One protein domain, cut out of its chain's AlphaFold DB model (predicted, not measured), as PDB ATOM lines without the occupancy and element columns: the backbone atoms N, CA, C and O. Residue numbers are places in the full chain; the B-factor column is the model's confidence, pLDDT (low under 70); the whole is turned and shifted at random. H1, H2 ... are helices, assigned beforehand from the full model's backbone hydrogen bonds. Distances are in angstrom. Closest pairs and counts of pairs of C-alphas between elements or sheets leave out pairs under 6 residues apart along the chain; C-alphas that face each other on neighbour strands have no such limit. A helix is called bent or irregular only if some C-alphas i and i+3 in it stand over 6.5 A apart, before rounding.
ATOM      1  N   THR A  14     101.599 106.737 180.328       72.25
ATOM      2  CA  THR A  14     101.612 108.105 179.811       72.25
ATOM      3  C   THR A  14     100.186 108.640 179.779       72.25
ATOM      4  O   THR A  14      99.262 107.944 179.380       72.25
ATOM      5  N   VAL A  15      99.996 109.918 180.113       75.31
ATOM      6  CA  VAL A  15      98.682 110.598 180.039       75.31
ATOM      7  C   VAL A  15      98.011 110.400 178.669       75.31
ATOM      8  O   VAL A  15      96.792 110.302 178.558       75.31
ATOM      9  N   TYR A  16      98.818 110.273 177.611       74.06
ATOM     10  CA  TYR A  16      98.351 109.977 176.263       74.06
ATOM     11  C   TYR A  16      97.722 108.582 176.108       74.06
ATOM     12  O   TYR A  16      96.743 108.451 175.376       74.06
ATOM     13  N   SER A  17      98.246 107.543 176.766       76.31
ATOM     14  CA  SER A  17      97.699 106.183 176.660       76.31
ATOM     15  C   SER A  17      96.372 106.050 177.406       76.31
ATOM     16  O   SER A  17      95.457 105.406 176.893       76.31
ATOM     17  N   GLU A  18      96.220 106.733 178.541       81.38
ATOM     18  CA  GLU A  18      94.949 106.815 179.269       81.38
ATOM     19  C   GLU A  18      93.900 107.624 178.496       81.38
ATOM     20  O   GLU A  18      92.795 107.131 178.277       81.38
ATOM     21  N   LEU A  19      94.260 108.799 177.963       80.69
ATOM     22  CA  LEU A  19      93.367 109.571 177.089       80.69
ATOM     23  C   LEU A  19      92.948 108.753 175.868       80.69
ATOM     24  O   LEU A  19      91.763 108.635 175.573       80.69
ATOM     25  N   LYS A  20      93.900 108.139 175.163       82.06
ATOM     26  CA  LYS A  20      93.592 107.314 173.994       82.06
ATOM     27  C   LYS A  20      92.656 106.161 174.354       82.06
ATOM     28  O   LYS A  20      91.785 105.853 173.554       82.06
ATOM     29  N   LYS A  21      92.813 105.537 175.523       83.25
ATOM     30  CA  LYS A  21      91.955 104.436 175.975       83.25
ATOM     31  C   LYS A  21      90.518 104.895 176.220       83.25
ATOM     32  O   LYS A  21      89.597 104.244 175.735       83.25
ATOM     33  N   GLU A  22      90.341 106.027 176.894       82.38
ATOM     34  CA  GLU A  22      89.019 106.617 177.134       82.38
ATOM     35  C   GLU A  22      88.365 107.071 175.821       82.38
ATOM     36  O   GLU A  22      87.205 106.767 175.551       82.38
ATOM     37  N   PHE A  23      89.123 107.724 174.937       83.00
ATOM     38  CA  PHE A  23      88.604 108.209 173.657       83.00
ATOM     39  C   PHE A  23      88.394 107.100 172.612       83.00
ATOM     40  O   PHE A  23      87.516 107.231 171.760       83.00
ATOM     41  N   ALA A  24      89.138 105.992 172.672       81.38
ATOM     42  CA  ALA A  24      89.028 104.887 171.714       81.38
ATOM     43  C   ALA A  24      87.638 104.244 171.708       81.38
ATOM     44  O   ALA A  24      87.168 103.835 170.648       81.38
ATOM     45  N   VAL A  25      86.956 104.194 172.855       85.31
ATOM     46  CA  VAL A  25      85.586 103.666 172.943       85.31
ATOM     47  C   VAL A  25      84.618 104.540 172.140       85.31
ATOM     48  O   VAL A  25      83.808 104.023 171.370       85.31
ATOM     49  N   TYR A  26      84.749 105.864 172.246       85.12
ATOM     50  CA  TYR A  26      83.940 106.806 171.471       85.12
ATOM     51  C   TYR A  26      84.272 106.749 169.980       85.12
ATOM     52  O   TYR A  26      83.359 106.775 169.156       85.12
ATOM     53  N   PHE A  27      85.552 106.610 169.620       82.25
ATOM     54  CA  PHE A  27      85.959 106.451 168.223       82.25
ATOM     55  C   PHE A  27      85.442 105.146 167.611       82.25
ATOM     56  O   PHE A  27      84.925 105.180 166.501       82.25
ATOM     57  N   ALA A  28      85.490 104.027 168.335       83.25
ATOM     58  CA  ALA A  28      84.958 102.752 167.856       83.25
ATOM     59  C   ALA A  28      83.429 102.796 167.670       83.25
ATOM     60  O   ALA A  28      82.896 102.293 166.678       83.25
ATOM     61  N   ALA A  29      82.711 103.448 168.592       79.81
ATOM     62  CA  ALA A  29      81.273 103.666 168.459       79.81
ATOM     63  C   ALA A  29      80.941 104.582 167.264       79.81
ATOM     64  O   ALA A  29      80.028 104.289 166.487       79.81
ATOM     65  N   ALA A  30      81.709 105.661 167.087       82.44
ATOM     66  CA  ALA A  30      81.563 106.591 165.973       82.44
ATOM     67  C   ALA A  30      81.891 105.938 164.623       82.44
ATOM     68  O   ALA A  30      81.189 106.187 163.648       82.44
ATOM     69  N   GLU A  31      82.898 105.068 164.561       82.50
ATOM     70  CA  GLU A  31      83.271 104.329 163.354       82.50
ATOM     71  C   GLU A  31      82.167 103.350 162.942       82.50
ATOM     72  O   GLU A  31      81.745 103.335 161.784       82.50
ATOM     73  N   GLY A  32      81.621 102.588 163.896       84.06
ATOM     74  CA  GLY A  32      80.505 101.679 163.632       84.06
ATOM     75  C   GLY A  32      79.245 102.409 163.154       84.06
ATOM     76  O   GLY A  32      78.562 101.944 162.239       84.06
ATOM     77  N   PHE A  33      78.941 103.572 163.737       82.19
ATOM     78  CA  PHE A  33      77.816 104.407 163.314       82.19
ATOM     79  C   PHE A  33      78.060 105.059 161.948       82.19
ATOM     80  O   PHE A  33      77.197 104.990 161.071       82.19
ATOM     81  N   GLY A  34      79.254 105.616 161.740       81.19
ATOM     82  CA  GLY A  34      79.675 106.225 160.483       81.19
ATOM     83  C   GLY A  34      79.622 105.229 159.332       81.19
ATOM     84  O   GLY A  34      79.036 105.527 158.296       81.19
ATOM     85  N   ARG A  35      80.119 104.005 159.531       83.69
ATOM     86  CA  ARG A  35      80.056 102.943 158.521       83.69
ATOM     87  C   ARG A  35      78.619 102.578 158.155       83.69
ATOM     88  O   ARG A  35      78.293 102.514 156.973       83.69
ATOM     89  N   ARG A  36      77.733 102.423 159.146       82.31
ATOM     90  CA  ARG A  36      76.307 102.145 158.897       82.31
ATOM     91  C   ARG A  36      75.611 103.280 158.150       82.31
ATOM     92  O   ARG A  36      74.766 103.001 157.306       82.31
ATOM     93  N   ILE A  37      75.931 104.540 158.447       81.88
ATOM     94  CA  ILE A  37      75.374 105.690 157.718       81.88
ATOM     95  C   ILE A  37      75.875 105.703 156.280       81.88
ATOM     96  O   ILE A  37      75.075 105.881 155.364       81.88
ATOM     97  N   THR A  38      77.173 105.474 156.084       83.00
ATOM     98  CA  THR A  38      77.792 105.475 154.759       83.00
ATOM     99  C   THR A  38      77.247 104.369 153.868       83.00
ATOM    100  O   THR A  38      76.959 104.617 152.701       83.00
ATOM    101  N   GLU A  39      77.030 103.176 154.420       82.56
ATOM    102  CA  GLU A  39      76.461 102.046 153.682       82.56
ATOM    103  C   GLU A  39      74.945 102.202 153.452       82.56
ATOM    104  O   GLU A  39      74.441 101.826 152.396       82.56
ATOM    105  N   ARG A  40      74.196 102.778 154.406       84.94
ATOM    106  CA  ARG A  40      72.727 102.893 154.318       84.94
ATOM    107  C   ARG A  40      72.247 104.091 153.500       84.94
ATOM    108  O   ARG A  40      71.188 104.007 152.884       84.94
ATOM    109  N   TYR A  41      72.987 105.197 153.501       83.12
ATOM    110  CA  TYR A  41      72.571 106.445 152.857       83.12
ATOM    111  C   TYR A  41      73.669 107.054 151.966       83.12
ATOM    112  O   TYR A  41      74.045 108.217 152.152       83.12
ATOM    113  N   PRO A  42      74.149 106.321 150.944       84.12
ATOM    114  CA  PRO A  42      75.206 106.810 150.057       84.12
ATOM    115  C   PRO A  42      74.783 108.073 149.291       84.12
ATOM    116  O   PRO A  42      75.550 109.027 149.185       84.12
ATOM    117  N   ASN A  43      73.527 108.133 148.835       85.62
ATOM    118  CA  ASN A  43      72.994 109.288 148.103       85.62
ATOM    119  C   ASN A  43      72.861 110.537 148.987       85.62
ATOM    120  O   ASN A  43      73.044 111.652 148.506       85.62
ATOM    121  N   PHE A  44      72.564 110.363 150.279       86.75
ATOM    122  CA  PHE A  44      72.507 111.479 151.224       86.75
ATOM    123  C   PHE A  44      73.903 112.051 151.469       86.75
ATOM    124  O   PHE A  44      74.079 113.262 151.400       86.75
ATOM    125  N   LEU A  45      74.906 111.192 151.682       88.12
ATOM    126  CA  LEU A  45      76.295 111.635 151.821       88.12
ATOM    127  C   LEU A  45      76.806 112.332 150.565       88.12
ATOM    128  O   LEU A  45      77.462 113.365 150.672       88.12
ATOM    129  N   PHE A  46      76.463 111.816 149.385       88.56
ATOM    130  CA  PHE A  46      76.774 112.484 148.127       88.56
ATOM    131  C   PHE A  46      76.106 113.862 148.046       88.56
ATOM    132  O   PHE A  46      76.767 114.849 147.733       88.56
ATOM    133  N   GLY A  47      74.825 113.963 148.412       92.31
ATOM    134  CA  GLY A  47      74.113 115.237 148.489       92.31
ATOM    135  C   GLY A  47      74.775 116.228 149.451       92.31
ATOM    136  O   GLY A  47      74.981 117.381 149.087       92.31
ATOM    137  N   VAL A  48      75.176 115.780 150.644       93.75
ATOM    138  CA  VAL A  48      75.897 116.600 151.632       93.75
ATOM    139  C   VAL A  48      77.265 117.035 151.104       93.75
ATOM    140  O   VAL A  48      77.632 118.196 151.261       93.75
ATOM    141  N   MET A  49      78.005 116.143 150.442       91.44
ATOM    142  CA  MET A  49      79.296 116.454 149.823       91.44
ATOM    143  C   MET A  49      79.144 117.520 148.730       91.44
ATOM    144  O   MET A  49      79.887 118.502 148.718       91.44
ATOM    145  N   VAL A  50      78.156 117.366 147.846       95.06
ATOM    146  CA  VAL A  50      77.852 118.345 146.794       95.06
ATOM    147  C   VAL A  50      77.379 119.663 147.402       95.06
ATOM    148  O   VAL A  50      77.820 120.721 146.967       95.06
ATOM    149  N   LEU A  51      76.550 119.632 148.445       95.69
ATOM    150  CA  LEU A  51      76.110 120.829 149.158       95.69
ATOM    151  C   LEU A  51      77.292 121.562 149.811       95.69
ATOM    152  O   LEU A  51      77.386 122.779 149.690       95.69
ATOM    153  N   MET A  52      78.231 120.854 150.444       93.69
ATOM    154  CA  MET A  52      79.480 121.428 150.973       93.69
ATOM    155  C   MET A  52      80.336 122.058 149.867       93.69
ATOM    156  O   MET A  52      80.853 123.159 150.037       93.69
ATOM    157  N   MET A  53      80.447 121.405 148.708       93.12
ATOM    158  CA  MET A  53      81.145 121.955 147.542       93.12
ATOM    159  C   MET A  53      80.458 123.214 147.002       93.12
ATOM    160  O   MET A  53      81.118 124.225 146.779       93.12
ATOM    161  N   LEU A  54      79.132 123.192 146.841       94.88
ATOM    162  CA  LEU A  54      78.352 124.333 146.359       94.88
ATOM    163  C   LEU A  54      78.381 125.492 147.345       94.88
ATOM    164  O   LEU A  54      78.572 126.629 146.940       94.88
ATOM    165  N   THR A  55      78.222 125.222 148.637       92.56
ATOM    166  CA  THR A  55      78.337 126.248 149.678       92.56
ATOM    167  C   THR A  55      79.743 126.813 149.719       92.56
ATOM    168  O   THR A  55      79.867 128.026 149.729       92.56
ATOM    169  N   SER A  56      80.794 125.992 149.642       88.75
ATOM    170  CA  SER A  56      82.177 126.467 149.517       88.75
ATOM    171  C   SER A  56      82.373 127.336 148.275       88.75
ATOM    172  O   SER A  56      82.989 128.394 148.368       88.75
ATOM    173  N   MET A  57      81.794 126.946 147.137       88.62
ATOM    174  CA  MET A  57      81.815 127.730 145.909       88.62
ATOM    175  C   MET A  57      81.092 129.063 146.113       88.62
ATOM    176  O   MET A  57      81.697 130.113 145.951       88.62
ATOM    177  N   VAL A  58      79.836 129.055 146.557       88.88
ATOM    178  CA  VAL A  58      79.050 130.266 146.825       88.88
ATOM    179  C   VAL A  58      79.744 131.160 147.842       88.88
ATOM    180  O   VAL A  58      79.778 132.365 147.639       88.88
ATOM    181  N   LEU A  59      80.337 130.609 148.900       83.12
ATOM    182  CA  LEU A  59      81.095 131.370 149.891       83.12
ATOM    183  C   LEU A  59      82.378 131.932 149.282       83.12
ATOM    184  O   LEU A  59      82.711 133.076 149.546       83.12
ATOM    185  N   SER A  60      83.050 131.180 148.413       79.62
ATOM    186  CA  SER A  60      84.208 131.651 147.660       79.62
ATOM    187  C   SER A  60      83.825 132.841 146.770       79.62
ATOM    188  O   SER A  60      84.423 133.911 146.853       79.62
ATOM    189  N   PHE A  61      82.736 132.734 146.011       78.00
ATOM    190  CA  PHE A  61      82.234 133.844 145.205       78.00
ATOM    191  C   PHE A  61      81.683 134.993 146.077       78.00
ATOM    192  O   PHE A  61      81.912 136.154 145.789       78.00
ATOM    193  N   THR A  62      81.031 134.733 147.204       82.06
ATOM    194  CA  THR A  62      80.409 135.793 148.021       82.06
ATOM    195  C   THR A  62      81.429 136.537 148.891       82.06
ATOM    196  O   THR A  62      81.340 137.754 149.047       82.06
ATOM    197  N   VAL A  63      82.415 135.825 149.440       67.75
ATOM    198  CA  VAL A  63      83.439 136.365 150.345       67.75
ATOM    199  C   VAL A  63      84.629 136.913 149.555       67.75
ATOM    200  O   VAL A  63      85.021 138.059 149.781       67.75
ATOM    201  N   PHE A  64      85.154 136.180 148.562       59.72
ATOM    202  CA  PHE A  64      86.311 136.656 147.789       59.72
ATOM    203  C   PHE A  64      85.965 137.735 146.751       59.72
ATOM    204  O   PHE A  64      86.867 138.451 146.325       59.72
ATOM    205  N   HIS A  65      84.688 137.951 146.387       59.09
ATOM    206  CA  HIS A  65      84.321 139.099 145.528       59.09
ATOM    207  C   HIS A  65      84.367 140.442 146.263       59.09
ATOM    208  O   HIS A  65      84.346 141.493 145.623       59.09
ATOM    209  N   LYS A  66      84.411 140.437 147.601       57.66
ATOM    210  CA  LYS A  66      84.475 141.665 148.407       57.66
ATOM    211  C   LYS A  66      85.872 141.927 148.963       57.66
ATOM    212  O   LYS A  66      86.203 143.089 149.170       57.66
TER     213      LYS A  66
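AT A GLANCE: This is residues 14 to 66 of the 141 residues of an uncharacterized protein of Mucilaginibacter sp. X5P1 (UniProt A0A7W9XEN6). Two long helices, H1 and H2, meet near their ends at one tight link and make a wide, open V, with nothing between its arms. H1, the longer arm by residues, has a kink of 35 degrees near residue 25. The printed part has 53 residues with two named helices, H1 then H2 along the chain, and no named strand; the class is all helix. The whole is extended, with a radius of gyration of the C-alphas of 17.9 A, and flat, spanning 49 by 32 by 8 A.

IN THESE COORDINATES: H1 is residues 15 to 40, 37.3 A from first to last C-alpha. It begins with C-alpha 15 at (98.682, 110.598, 180.039) and ends with C-alpha 40 at (72.727, 102.893, 154.318). It is neither bent nor irregular, but only just: C-alphas 22 and 25 are 6.2 A apart. H2 is residues 42 to 64, 31.9 A long in the same measure, and ends with C-alpha 64 at (86.311, 136.656, 147.789).

HOW THE PARTS SIT: H1 and H2 are close but not clearly touching, with 1 pair of C-alphas within 8 A, those of Thr 38 and Leu 45 at 7.0 A. Their lines are about perpendicular, only just, at 72 degrees. Their centres are 26.6 A from each other. In H2 every O i to N i+4 pair is within hydrogen-bond range; in H1, 20 of 22 are.

THE WHOLE: The C-alphas of Thr 14 and His 65 are the two farthest apart, at 49.3 A. Residues 14 to 36, 39 to 44 and 47 to 66 stand free. The printed part has no cut, and the link from H1 to H2, Tyr 41, is tight. The mean pLDDT of the printed part is 82.8; residues 63 to 66 are under 70.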